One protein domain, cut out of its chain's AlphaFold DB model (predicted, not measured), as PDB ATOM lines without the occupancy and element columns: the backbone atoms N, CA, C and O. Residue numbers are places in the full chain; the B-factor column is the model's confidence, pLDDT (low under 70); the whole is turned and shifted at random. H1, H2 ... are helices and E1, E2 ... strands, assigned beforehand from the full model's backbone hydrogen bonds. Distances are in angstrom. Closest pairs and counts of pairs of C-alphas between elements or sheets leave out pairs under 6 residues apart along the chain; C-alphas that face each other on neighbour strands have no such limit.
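Overview. This is residues 5 to 82 of the 95 residues of an uncharacterized protein of Pseudobythopirellula maris (UniProt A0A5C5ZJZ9). A strongly twisted sheet of four strands, E2, E1, E6 and E5, makes the body, with the helix H2 at one end; residues 76 to 82, of which 76 to 81 belong to H2, stick out. Toward the opposite end are a small separate hairpin, E3 and E4, and the short helix H1. The printed part has 78 residues with two named helices and six named strands, in the order E1 E2 H1 E3 E4 E5 E6 H2; the larger sheet, in the order E2 E1 E6 E5, is mixed, the smaller antiparallel, and the class is mixed, helices and strands. It is compact, with a radius of gyration of the C-alphas of 12.6 A, and spans 32 by 27 by 23 A.

Arrangement. In the larger sheet the inner strands E1, residues 5 to 10, and E6, residues 64 to 68, are parallel at 28 degrees, with N 6 and O 65 at 2.8 A. The edge strand E2, residues 16 to 21, forms an antiparallel hairpin with E1, with N 7 and O 19 at 2.9 A. The other edge strand E5, residues 55 to 59, forms a hairpin with E6, with N 55 and O 68 at 2.7 A. H2, residues 70 to 81, is on one face of this sheet, two layers, at a height over the sheet of 8.7 A but over none of the strands; its closest C-alphas to E1 are those of Val 72 and Arg 10, 6.0 A apart. H1, residues 24 to 28, only grazes the sheet. E3, residues 33 to 36, and E4, residues 49 to 51, are an antiparallel hairpin, with N 34 and O 50 at 2.8 A. The closest C-alphas of E4 and E5 are those of Val 50 and Gly 56, 6.6 A apart. H1 and E4 are near each other, while E3 and E5 are apart. In H1 and H2 every O i to N i+4 pair is within hydrogen-bond range.

Along the chain. E1 begins at C-alpha 5 (-20.219, -7.624, 11.806); E1 and E2 each measure 16.7 A from first to last C-alpha. H1 measures 6.2 A, E3 8.0 A, E4 6.1 A, E5 11.7 A and E6 12.9 A. H2 measures 16.4 A and ends at C-alpha 81 (-4.176, 7.352, 26.543).

Size, cuts and confidence. The C-alphas farthest apart are those of Asp 25 and Ala 82, 37.1 A. The printed part has no cut. The link from E3 to E4, residues 37 to 48, is long; the others are tight. The mean pLDDT of the printed part is 90.4, and no printed residue is under 70.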
ATOM      1  N   ILE A   5     -21.290  -7.270  10.880       93.81
ATOM      2  CA  ILE A   5     -20.219  -7.624  11.806       93.81
ATOM      3  C   ILE A   5     -18.884  -7.260  11.171       93.81
ATOM      4  O   ILE A   5     -18.511  -7.814  10.141       93.81
ATOM      5  N   ARG A   6     -18.143  -6.355  11.799       95.69
ATOM      6  CA  ARG A   6     -16.812  -5.928  11.368       95.69
ATOM      7  C   ARG A   6     -15.754  -6.540  12.268       95.69
ATOM      8  O   ARG A   6     -15.754  -6.298  13.469       95.69
ATOM      9  N   ILE A   7     -14.822  -7.285  11.688       95.25
ATOM     10  CA  ILE A   7     -13.646  -7.789  12.401       95.25
ATOM     11  C   ILE A   7     -12.445  -6.937  12.012       95.25
ATOM     12  O   ILE A   7     -12.078  -6.876  10.837       95.25
ATOM     13  N   VAL A   8     -11.829  -6.296  12.999       95.12
ATOM     14  CA  VAL A   8     -10.627  -5.483  12.837       95.12
ATOM     15  C   VAL A   8      -9.429  -6.247  13.380       95.12
ATOM     16  O   VAL A   8      -9.390  -6.656  14.536       95.12
ATOM     17  N   THR A   9      -8.440  -6.452  12.526       94.06
ATOM     18  CA  THR A   9      -7.217  -7.197  12.838       94.06
ATOM     19  C   THR A   9      -5.996  -6.380  12.468       94.06
ATOM     20  O   THR A   9      -6.078  -5.451  11.661       94.06
ATOM     21  N   ARG A  10      -4.850  -6.739  13.039       90.12
ATOM     22  CA  ARG A  10      -3.564  -6.165  12.657       90.12
ATOM     23  C   ARG A  10      -2.801  -7.137  11.762       90.12
ATOM     24  O   ARG A  10      -2.623  -8.301  12.109       90.12
ATOM     25  N   GLY A  11      -2.368  -6.667  10.598       83.69
ATOM     26  CA  GLY A  11      -1.479  -7.407   9.710       83.69
ATOM     27  C   GLY A  11      -0.061  -7.507  10.279       83.69
ATOM     28  O   GLY A  11       0.330  -6.729  11.147       83.69
ATOM     29  N   ALA A  12       0.743  -8.430   9.749       79.75
ATOM     30  CA  ALA A  12       2.133  -8.637  10.183       79.75
ATOM     31  C   ALA A  12       3.036  -7.394  10.009       79.75
ATOM     32  O   ALA A  12       4.031  -7.242  10.706       79.75
ATOM     33  N   ASN A  13       2.674  -6.488   9.097       82.56
ATOM     34  CA  ASN A  13       3.319  -5.192   8.868       82.56
ATOM     35  C   ASN A  13       2.823  -4.080   9.816       82.56
ATOM     36  O   ASN A  13       3.224  -2.929   9.674       82.56
ATOM     37  N   GLY A  14       1.925  -4.396  10.751       80.25
ATOM     38  CA  GLY A  14       1.320  -3.436  11.666       80.25
ATOM     39  C   GLY A  14       0.110  -2.682  11.106       80.25
ATOM     40  O   GLY A  14      -0.452  -1.867  11.835       80.25
ATOM     41  N   GLU A  15      -0.300  -2.955   9.864       87.75
ATOM     42  CA  GLU A  15      -1.444  -2.325   9.197       87.75
ATOM     43  C   GLU A  15      -2.775  -2.802   9.793       87.75
ATOM     44  O   GLU A  15      -2.965  -3.996  10.034       87.75
ATOM     45  N   ILE A  16      -3.715  -1.882  10.002       89.94
ATOM     46  CA  ILE A  16      -5.063  -2.215  10.468       89.94
ATOM     47  C   ILE A  16      -5.904  -2.660   9.270       89.94
ATOM     48  O   ILE A  16      -6.043  -1.932   8.290       89.94
ATOM     49  N   ARG A  17      -6.487  -3.856   9.362       92.31
ATOM     50  CA  ARG A  17      -7.374  -4.430   8.346       92.31
ATOM     51  C   ARG A  17      -8.743  -4.690   8.939       92.31
ATOM     52  O   ARG A  17      -8.855  -5.359   9.963       92.31
ATOM     53  N   SER A  18      -9.773  -4.233   8.242       93.38
ATOM     54  CA  SER A  18     -11.169  -4.448   8.615       93.38
ATOM     55  C   SER A  18     -11.837  -5.346   7.587       93.38
ATOM     56  O   SER A  18     -11.678  -5.134   6.384       93.38
ATOM     57  N   LYS A  19     -12.586  -6.346   8.049       93.94
ATOM     58  CA  LYS A  19     -13.393  -7.204   7.184       93.94
ATOM     59  C   LYS A  19     -14.819  -7.283   7.701       93.94
ATOM     60  O   LYS A  19     -15.038  -7.629   8.861       93.94
ATOM     61  N   ASP A  20     -15.757  -6.998   6.807       94.75
ATOM     62  CA  ASP A  20     -17.179  -6.930   7.112       94.75
ATOM     63  C   ASP A  20     -17.875  -8.235   6.707       94.75
ATOM     64  O   ASP A  20     -17.581  -8.835   5.668       94.75
ATOM     65  N   TYR A  21     -18.805  -8.674   7.545       93.75
ATOM     66  CA  TYR A  21     -19.602  -9.881   7.385       93.75
ATOM     67  C   TYR A  21     -21.071  -9.534   7.592       93.75
ATOM     68  O   TYR A  21     -21.430  -8.833   8.534       93.75
ATOM     69  N   SER A  22     -21.933 -10.055   6.723       90.88
ATOM     70  CA  SER A  22     -23.378  -9.823   6.811       90.88
ATOM     71  C   SER A  22     -24.080 -10.731   7.821       90.88
ATOM     72  O   SER A  22     -25.190 -10.420   8.231       90.88
ATOM     73  N   HIS A  23     -23.462 -11.857   8.200       89.31
ATOM     74  CA  HIS A  23     -24.068 -12.872   9.065       89.31
ATOM     75  C   HIS A  23     -23.060 -13.437  10.064       89.31
ATOM     76  O   HIS A  23     -21.909 -13.723   9.716       89.31
ATOM     77  N   THR A  24     -23.526 -13.680  11.288       87.44
ATOM     78  CA  THR A  24     -22.742 -14.252  12.392       87.44
ATOM     79  C   THR A  24     -22.181 -15.635  12.065       87.44
ATOM     80  O   THR A  24     -21.058 -15.945  12.459       87.44
ATOM     81  N   ASP A  25     -22.895 -16.435  11.269       89.31
ATOM     82  CA  ASP A  25     -22.459 -17.775  10.849       89.31
ATOM     83  C   ASP A  25     -21.119 -17.765  10.108       89.31
ATOM     84  O   ASP A  25     -20.332 -18.707  10.213       89.31
ATOM     85  N   ALA A  26     -20.826 -16.693   9.365       90.75
ATOM     86  CA  ALA A  26     -19.539 -16.546   8.698       90.75
ATOM     87  C   ALA A  26     -18.398 -16.403   9.716       90.75
ATOM     88  O   ALA A  26     -17.319 -16.953   9.508       90.75
ATOM     89  N   VAL A  27     -18.652 -15.707  10.827       91.75
ATOM     90  CA  VAL A  27     -17.683 -15.499  11.908       91.75
ATOM     91  C   VAL A  27     -17.524 -16.755  12.758       91.75
ATOM     92  O   VAL A  27     -16.395 -17.143  13.048       91.75
ATOM     93  N   LEU A  28     -18.623 -17.452  13.061       92.19
ATOM     94  CA  LEU A  28     -18.631 -18.718  13.810       92.19
ATOM     95  C   LEU A  28     -17.811 -19.829  13.137       92.19
ATOM     96  O   LEU A  28     -17.270 -20.698  13.816       92.19
ATOM     97  N   LYS A  29     -17.669 -19.793  11.807       92.44
ATOM     98  CA  LYS A  29     -16.794 -20.717  11.064       92.44
ATOM     99  C   LYS A  29     -15.302 -20.470  11.301       92.44
ATOM    100  O   LYS A  29     -14.508 -21.382  11.101       92.44
ATOM    101  N   MET A  30     -14.915 -19.249  11.672       92.56
ATOM    102  CA  MET A  30     -13.513 -18.849  11.856       92.56
ATOM    103  C   MET A  30     -13.132 -18.702  13.333       92.56
ATOM    104  O   MET A  30     -11.971 -18.901  13.683       92.56
ATOM    105  N   HIS A  31     -14.090 -18.363  14.198       93.62
ATOM    106  CA  HIS A  31     -13.872 -18.124  15.618       93.62
ATOM    107  C   HIS A  31     -14.841 -18.935  16.473       93.62
ATOM    108  O   HIS A  31     -16.051 -18.925  16.264       93.62
ATOM    109  N   THR A  32     -14.305 -19.590  17.501       95.69
ATOM    110  CA  THR A  32     -15.114 -20.307  18.488       95.69
ATOM    111  C   THR A  32     -15.845 -19.315  19.384       95.69
ATOM    112  O   THR A  32     -15.209 -18.475  20.023       95.69
ATOM    113  N   GLN A  33     -17.168 -19.427  19.468       95.50
ATOM    114  CA  GLN A  33     -17.951 -18.711  20.469       95.50
ATOM    115  C   GLN A  33     -17.645 -19.272  21.863       95.50
ATOM    116  O   GLN A  33     -17.708 -20.478  22.082       95.50
ATOM    117  N   ILE A  34     -17.309 -18.387  22.796       95.50
ATOM    118  CA  ILE A  34     -16.996 -18.722  24.194       95.50
ATOM    119  C   ILE A  34     -18.042 -18.194  25.174       95.50
ATOM    120  O   ILE A  34     -18.006 -18.538  26.350       95.50
ATOM    121  N   GLY A  35     -18.967 -17.365  24.699       94.19
ATOM    122  CA  GLY A  35     -20.023 -16.804  25.521       94.19
ATOM    123  C   GLY A  35     -20.974 -15.931  24.723       94.19
ATOM    124  O   GLY A  35     -20.962 -15.913  23.489       94.19
ATOM    125  N   ILE A  36     -21.804 -15.211  25.459       93.88
ATOM    126  CA  ILE A  36     -22.772 -14.245  24.955       93.88
ATOM    127  C   ILE A  36     -22.612 -12.985  25.802       93.88
ATOM    128  O   ILE A  36     -22.406 -13.086  27.011       93.88
ATOM    129  N   ASP A  37     -22.680 -11.819  25.172       90.31
ATOM    130  CA  ASP A  37     -22.673 -10.556  25.897       90.31
ATOM    131  C   ASP A  37     -24.048 -10.265  26.519       90.31
ATOM    132  O   ASP A  37     -25.058 -10.253  25.816       90.31
ATOM    133  N   ASP A  38     -24.093 -10.023  27.831       89.06
ATOM    134  CA  ASP A  38     -25.314  -9.633  28.567       89.06
ATOM    135  C   ASP A  38     -25.152  -8.295  29.320       89.06
ATOM    136  O   ASP A  38     -26.112  -7.704  29.817       89.06
ATOM    137  N   CYS A  39     -23.927  -7.768  29.393       80.25
ATOM    138  CA  CYS A  39     -23.610  -6.603  30.219       80.25
ATOM    139  C   CYS A  39     -23.637  -5.273  29.455       80.25
ATOM    140  O   CYS A  39     -23.607  -4.221  30.098       80.25
ATOM    141  N   SER A  40     -23.709  -5.279  28.120       82.50
ATOM    142  CA  SER A  40     -23.742  -4.033  27.347       82.50
ATOM    143  C   SER A  40     -24.932  -3.148  27.720       82.50
ATOM    144  O   SER A  40     -26.044  -3.616  27.968       82.50
ATOM    145  N   THR A  41     -24.728  -1.833  27.751       82.31
ATOM    146  CA  THR A  41     -25.827  -0.860  27.882       82.31
ATOM    147  C   THR A  41     -26.644  -0.749  26.597       82.31
ATOM    148  O   THR A  41     -27.830  -0.431  26.651       82.31
ATOM    149  N   ASP A  42     -26.030  -1.051  25.454       83.12
ATOM    150  CA  ASP A  42     -26.710  -1.141  24.169       83.12
ATOM    151  C   ASP A  42     -27.412  -2.500  24.022       83.12
ATOM    152  O   ASP A  42     -26.774  -3.552  23.937       83.12
ATOM    153  N   LEU A  43     -28.746  -2.470  23.975       84.06
ATOM    154  CA  LEU A  43     -29.581  -3.657  23.775       84.06
ATOM    155  C   LEU A  43     -29.345  -4.324  22.415       84.06
ATOM    156  O   LEU A  43     -29.626  -5.511  22.284       84.06
ATOM    157  N   ALA A  44     -28.831  -3.595  21.419       83.00
ATOM    158  CA  ALA A  44     -28.486  -4.168  20.121       83.00
ATOM    159  C   ALA A  44     -27.225  -5.049  20.172       83.00
ATOM    160  O   ALA A  44     -27.008  -5.845  19.260       83.00
ATOM    161  N   LEU A  45     -26.402  -4.912  21.220       86.88
ATOM    162  CA  LEU A  45     -25.198  -5.722  21.428       86.88
ATOM    163  C   LEU A  45     -25.444  -6.924  22.335       86.88
ATOM    164  O   LEU A  45     -24.765  -7.942  22.196       86.88
ATOM    165  N   ARG A  46     -26.420  -6.826  23.244       89.88
ATOM    166  CA  ARG A  46     -26.790  -7.952  24.103       89.88
ATOM    167  C   ARG A  46     -27.255  -9.135  23.267       89.88
ATOM    168  O   ARG A  46     -27.945  -8.982  22.263       89.88
ATOM    169  N   GLY A  47     -26.893 -10.335  23.699       89.75
ATOM    170  CA  GLY A  47     -27.191 -11.561  22.969       89.75
ATOM    171  C   GLY A  47     -26.197 -11.870  21.847       89.75
ATOM    172  O   GLY A  47     -26.236 -12.976  21.306       89.75
ATOM    173  N   LEU A  48     -25.283 -10.951  21.506       92.50
ATOM    174  CA  LEU A  48     -24.257 -11.222  20.505       92.50
ATOM    175  C   LEU A  48     -23.134 -12.106  21.073       92.50
ATOM    176  O   LEU A  48     -22.819 -12.045  22.265       92.50
ATOM    177  N   PRO A  49     -22.527 -12.956  20.230       94.56
ATOM    178  CA  PRO A  49     -21.509 -13.901  20.664       94.56
ATOM    179  C   PRO A  49     -20.210 -13.213  21.077       94.56
ATOM    180  O   PRO A  49     -19.659 -12.384  20.358       94.56
ATOM    181  N   VAL A  50     -19.646 -13.664  22.193       94.50
ATOM    182  CA  VAL A  50     -18.252 -13.386  22.540       94.50
ATOM    183  C   VAL A  50     -17.392 -14.477  21.913       94.50
ATOM    184  O   VAL A  50     -17.630 -15.669  22.127       94.50
ATOM    185  N   PHE A  51     -16.389 -14.081  21.133       95.94
ATOM    186  CA  PHE A  51     -15.530 -14.996  20.385       95.94
ATOM    187  C   PHE A  51     -14.151 -15.153  21.026       95.94
ATOM    188  O   PHE A  51     -13.553 -14.195  21.511       95.94
ATOM    189  N   ARG A  52     -13.591 -16.366  20.969       95.06
ATOM    190  CA  ARG A  52     -12.220 -16.622  21.414       95.06
ATOM    191  C   ARG A  52     -11.230 -15.829  20.563       95.06
ATOM    192  O   ARG A  52     -11.195 -15.977  19.342       95.06
ATOM    193  N   GLY A  53     -10.379 -15.049  21.227       93.06
ATOM    194  CA  GLY A  53      -9.314 -14.285  20.571       93.06
ATOM    195  C   GLY A  53      -9.787 -13.009  19.869       93.06
ATOM    196  O   GLY A  53      -9.000 -12.417  19.137       93.06
ATOM    197  N   LEU A  54     -11.033 -12.584  20.092       95.44
ATOM    198  CA  LEU A  54     -11.535 -11.275  19.691       95.44
ATOM    199  C   LEU A  54     -12.050 -10.517  20.918       95.44
ATOM    200  O   LEU A  54     -12.550 -11.113  21.868       95.44
ATOM    201  N   ILE A  55     -11.931  -9.199  20.873       94.75
ATOM    202  CA  ILE A  55     -12.450  -8.247  21.848       94.75
ATOM    203  C   ILE A  55     -13.727  -7.638  21.268       94.75
ATOM    204  O   ILE A  55     -13.722  -7.156  20.136       94.75
ATOM    205  N   GLY A  56     -14.820  -7.683  22.020       91.88
ATOM    206  CA  GLY A  56     -16.149  -7.237  21.597       91.88
ATOM    207  C   GLY A  56     -17.247  -8.094  22.232       91.88
ATOM    208  O   GLY A  56     -16.926  -8.958  23.053       91.88
ATOM    209  N   PRO A  57     -18.522  -7.902  21.848       93.62
ATOM    210  CA  PRO A  57     -19.043  -6.987  20.821       93.62
ATOM    211  C   PRO A  57     -18.963  -5.507  21.228       93.62
ATOM    212  O   PRO A  57     -19.282  -5.152  22.357       93.62
ATOM    213  N   MET A  58     -18.561  -4.627  20.308       92.81
ATOM    214  CA  MET A  58     -18.553  -3.174  20.528       92.81
ATOM    215  C   MET A  58     -19.417  -2.447  19.491       92.81
ATOM    216  O   MET A  58     -19.464  -2.875  18.332       92.81
ATOM    217  N   PRO A  59     -20.068  -1.334  19.865       90.81
ATOM    218  CA  PRO A  59     -20.776  -0.505  18.902       90.81
ATOM    219  C   PRO A  59     -19.761   0.298  18.073       90.81
ATOM    220  O   PRO A  59     -18.819   0.866  18.622       90.81
ATOM    221  N   ASP A  60     -19.949   0.349  16.753       87.50
ATOM    222  CA  ASP A  60     -19.108   1.139  15.839       87.50
ATOM    223  C   ASP A  60     -19.932   2.246  15.171       87.50
ATOM    224  O   ASP A  60     -20.088   3.339  15.714       87.50
ATOM    225  N   ALA A  61     -20.527   1.952  14.016       83.75
ATOM    226  CA  ALA A  61     -21.493   2.814  13.346       83.75
ATOM    227  C   ALA A  61     -22.915   2.257  13.510       83.75
ATOM    228  O   ALA A  61     -23.117   1.134  13.969       83.75
ATOM    229  N   LYS A  62     -23.930   3.026  13.102       84.94
ATOM    230  CA  LYS A  62     -25.331   2.586  13.167       84.94
ATOM    231  C   LYS A  62     -25.519   1.270  12.396       84.94
ATOM    232  O   LYS A  62     -25.396   1.252  11.175       84.94
ATOM    233  N   GLY A  63     -25.841   0.196  13.117       87.75
ATOM    234  CA  GLY A  63     -26.016  -1.144  12.545       87.75
ATOM    235  C   GLY A  63     -24.712  -1.898  12.262       87.75
ATOM    236  O   GLY A  63     -24.750  -2.905  11.562       87.75
ATOM    237  N   VAL A  64     -23.570  -1.436  12.784       91.62
ATOM    238  CA  VAL A  64     -22.279  -2.128  12.680       91.62
ATOM    239  C   VAL A  64     -21.797  -2.518  14.072       91.62
ATOM    240  O   VAL A  64     -21.629  -1.665  14.943       91.62
ATOM    241  N   VAL A  65     -21.533  -3.809  14.253       94.06
ATOM    242  CA  VAL A  65     -20.935  -4.370  15.466       94.06
ATOM    243  C   VAL A  65     -19.494  -4.721  15.175       94.06
ATOM    244  O   VAL A  65     -19.206  -5.448  14.224       94.06
ATOM    245  N   ARG A  66     -18.584  -4.222  16.003       94.94
ATOM    246  CA  ARG A  66     -17.151  -4.390  15.818       94.94
ATOM    247  C   ARG A  66     -16.573  -5.384  16.812       94.94
ATOM    248  O   ARG A  66     -16.875  -5.352  18.003       94.94
ATOM    249  N   TYR A  67     -15.711  -6.240  16.286       95.88
ATOM    250  CA  TYR A  67     -14.821  -7.107  17.035       95.88
ATOM    251  C   TYR A  67     -13.388  -6.789  16.636       95.88
ATOM    252  O   TYR A  67     -13.107  -6.544  15.464       95.88
ATOM    253  N   GLU A  68     -12.472  -6.810  17.590       95.38
ATOM    254  CA  GLU A  68     -11.079  -6.430  17.372       95.38
ATOM    255  C   GLU A  68     -10.140  -7.539  17.841       95.38
ATOM    256  O   GLU A  68     -10.401  -8.201  18.840       95.38
ATOM    257  N   SER A  69      -9.018  -7.755  17.159       94.81
ATOM    258  CA  SER A  69      -7.939  -8.564  17.742       94.81
ATOM    259  C   SER A  69      -7.334  -7.848  18.963       94.81
ATOM    260  O   SER A  69      -7.256  -6.615  18.933       94.81
ATOM    261  N   PRO A  70      -6.824  -8.573  19.978       93.88
ATOM    262  CA  PRO A  70      -6.206  -7.976  21.165       93.88
ATOM    263  C   PRO A  70      -5.145  -6.915  20.848       93.88
ATOM    264  O   PRO A  70      -5.147  -5.849  21.457       93.88
ATOM    265  N   ASP A  71      -4.310  -7.152  19.831       92.31
ATOM    266  CA  ASP A  71      -3.251  -6.218  19.428       92.31
ATOM    267  C   ASP A  71      -3.796  -4.872  18.925       92.31
ATOM    268  O   ASP A  71      -3.194  -3.819  19.160       92.31
ATOM    269  N   VAL A  72      -4.932  -4.894  18.218       93.56
ATOM    270  CA  VAL A  72      -5.615  -3.681  17.736       93.56
ATOM    271  C   VAL A  72      -6.174  -2.913  18.922       93.56
ATOM    272  O   VAL A  72      -5.883  -1.727  19.060       93.56
ATOM    273  N   PHE A  73      -6.900  -3.608  19.800       91.94
ATOM    274  CA  PHE A  73      -7.488  -3.012  20.992       91.94
ATOM    275  C   PHE A  73      -6.421  -2.352  21.870       91.94
ATOM    276  O   PHE A  73      -6.563  -1.197  22.270       91.94
ATOM    277  N   GLU A  74      -5.311  -3.047  22.127       91.06
ATOM    278  CA  GLU A  74      -4.215  -2.527  22.942       91.06
ATOM    279  C   GLU A  74      -3.551  -1.305  22.295       91.06
ATOM    280  O   GLU A  74      -3.288  -0.312  22.976       91.06
ATOM    281  N   THR A  75      -3.303  -1.346  20.982       88.75
ATOM    282  CA  THR A  75      -2.673  -0.232  20.256       88.75
ATOM    283  C   THR A  75      -3.565   1.009  20.270       88.75
ATOM    284  O   THR A  75      -3.113   2.076  20.682       88.75
ATOM    285  N   LEU A  76      -4.840   0.866  19.896       87.06
ATOM    286  CA  LEU A  76      -5.795   1.976  19.879       87.06
ATOM    287  C   LEU A  76      -6.004   2.557  21.281       87.06
ATOM    288  O   LEU A  76      -6.014   3.774  21.454       87.06
ATOM    289  N   THR A  77      -6.092   1.697  22.297       87.06
ATOM    290  CA  THR A  77      -6.229   2.133  23.693       87.06
ATOM    291  C   THR A  77      -5.008   2.931  24.157       87.06
ATOM    292  O   THR A  77      -5.151   3.966  24.811       87.06
ATOM    293  N   LYS A  78      -3.793   2.501  23.791       88.31
ATOM    294  CA  LYS A  78      -2.557   3.231  24.109       88.31
ATOM    295  C   LYS A  78      -2.486   4.586  23.414       88.31
ATOM    296  O   LYS A  78      -2.057   5.551  24.041       88.31
ATOM    297  N   GLU A  79      -2.902   4.672  22.153       86.25
ATOM    298  CA  GLU A  79      -2.951   5.938  21.413       86.25
ATOM    299  C   GLU A  79      -3.930   6.928  22.046       86.25
ATOM    300  O   GLU A  79      -3.601   8.101  22.208       86.25
ATOM    301  N   TRP A  80      -5.096   6.449  22.481       84.06
ATOM    302  CA  TRP A  80      -6.076   7.264  23.200       84.06
ATOM    303  C   TRP A  80      -5.553   7.786  24.542       84.06
ATOM    304  O   TRP A  80      -5.833   8.924  24.913       84.06
ATOM    305  N   GLY A  81      -4.790   6.966  25.270       84.06
ATOM    306  CA  GLY A  81      -4.176   7.352  26.543       84.06
ATOM    307  C   GLY A  81      -2.890   8.174  26.407       84.06
ATOM    308  O   GLY A  81      -2.353   8.629  27.419       84.06
ATOM    309  N   ALA A  82      -2.362   8.351  25.193       85.44
ATOM    310  CA  ALA A  82      -1.092   9.027  24.988       85.44
ATOM    311  C   ALA A  82      -1.212  10.535  25.290       85.44
ATOM    312  O   ALA A  82      -2.157  11.195  24.847       85.44
TER     313      ALA A  82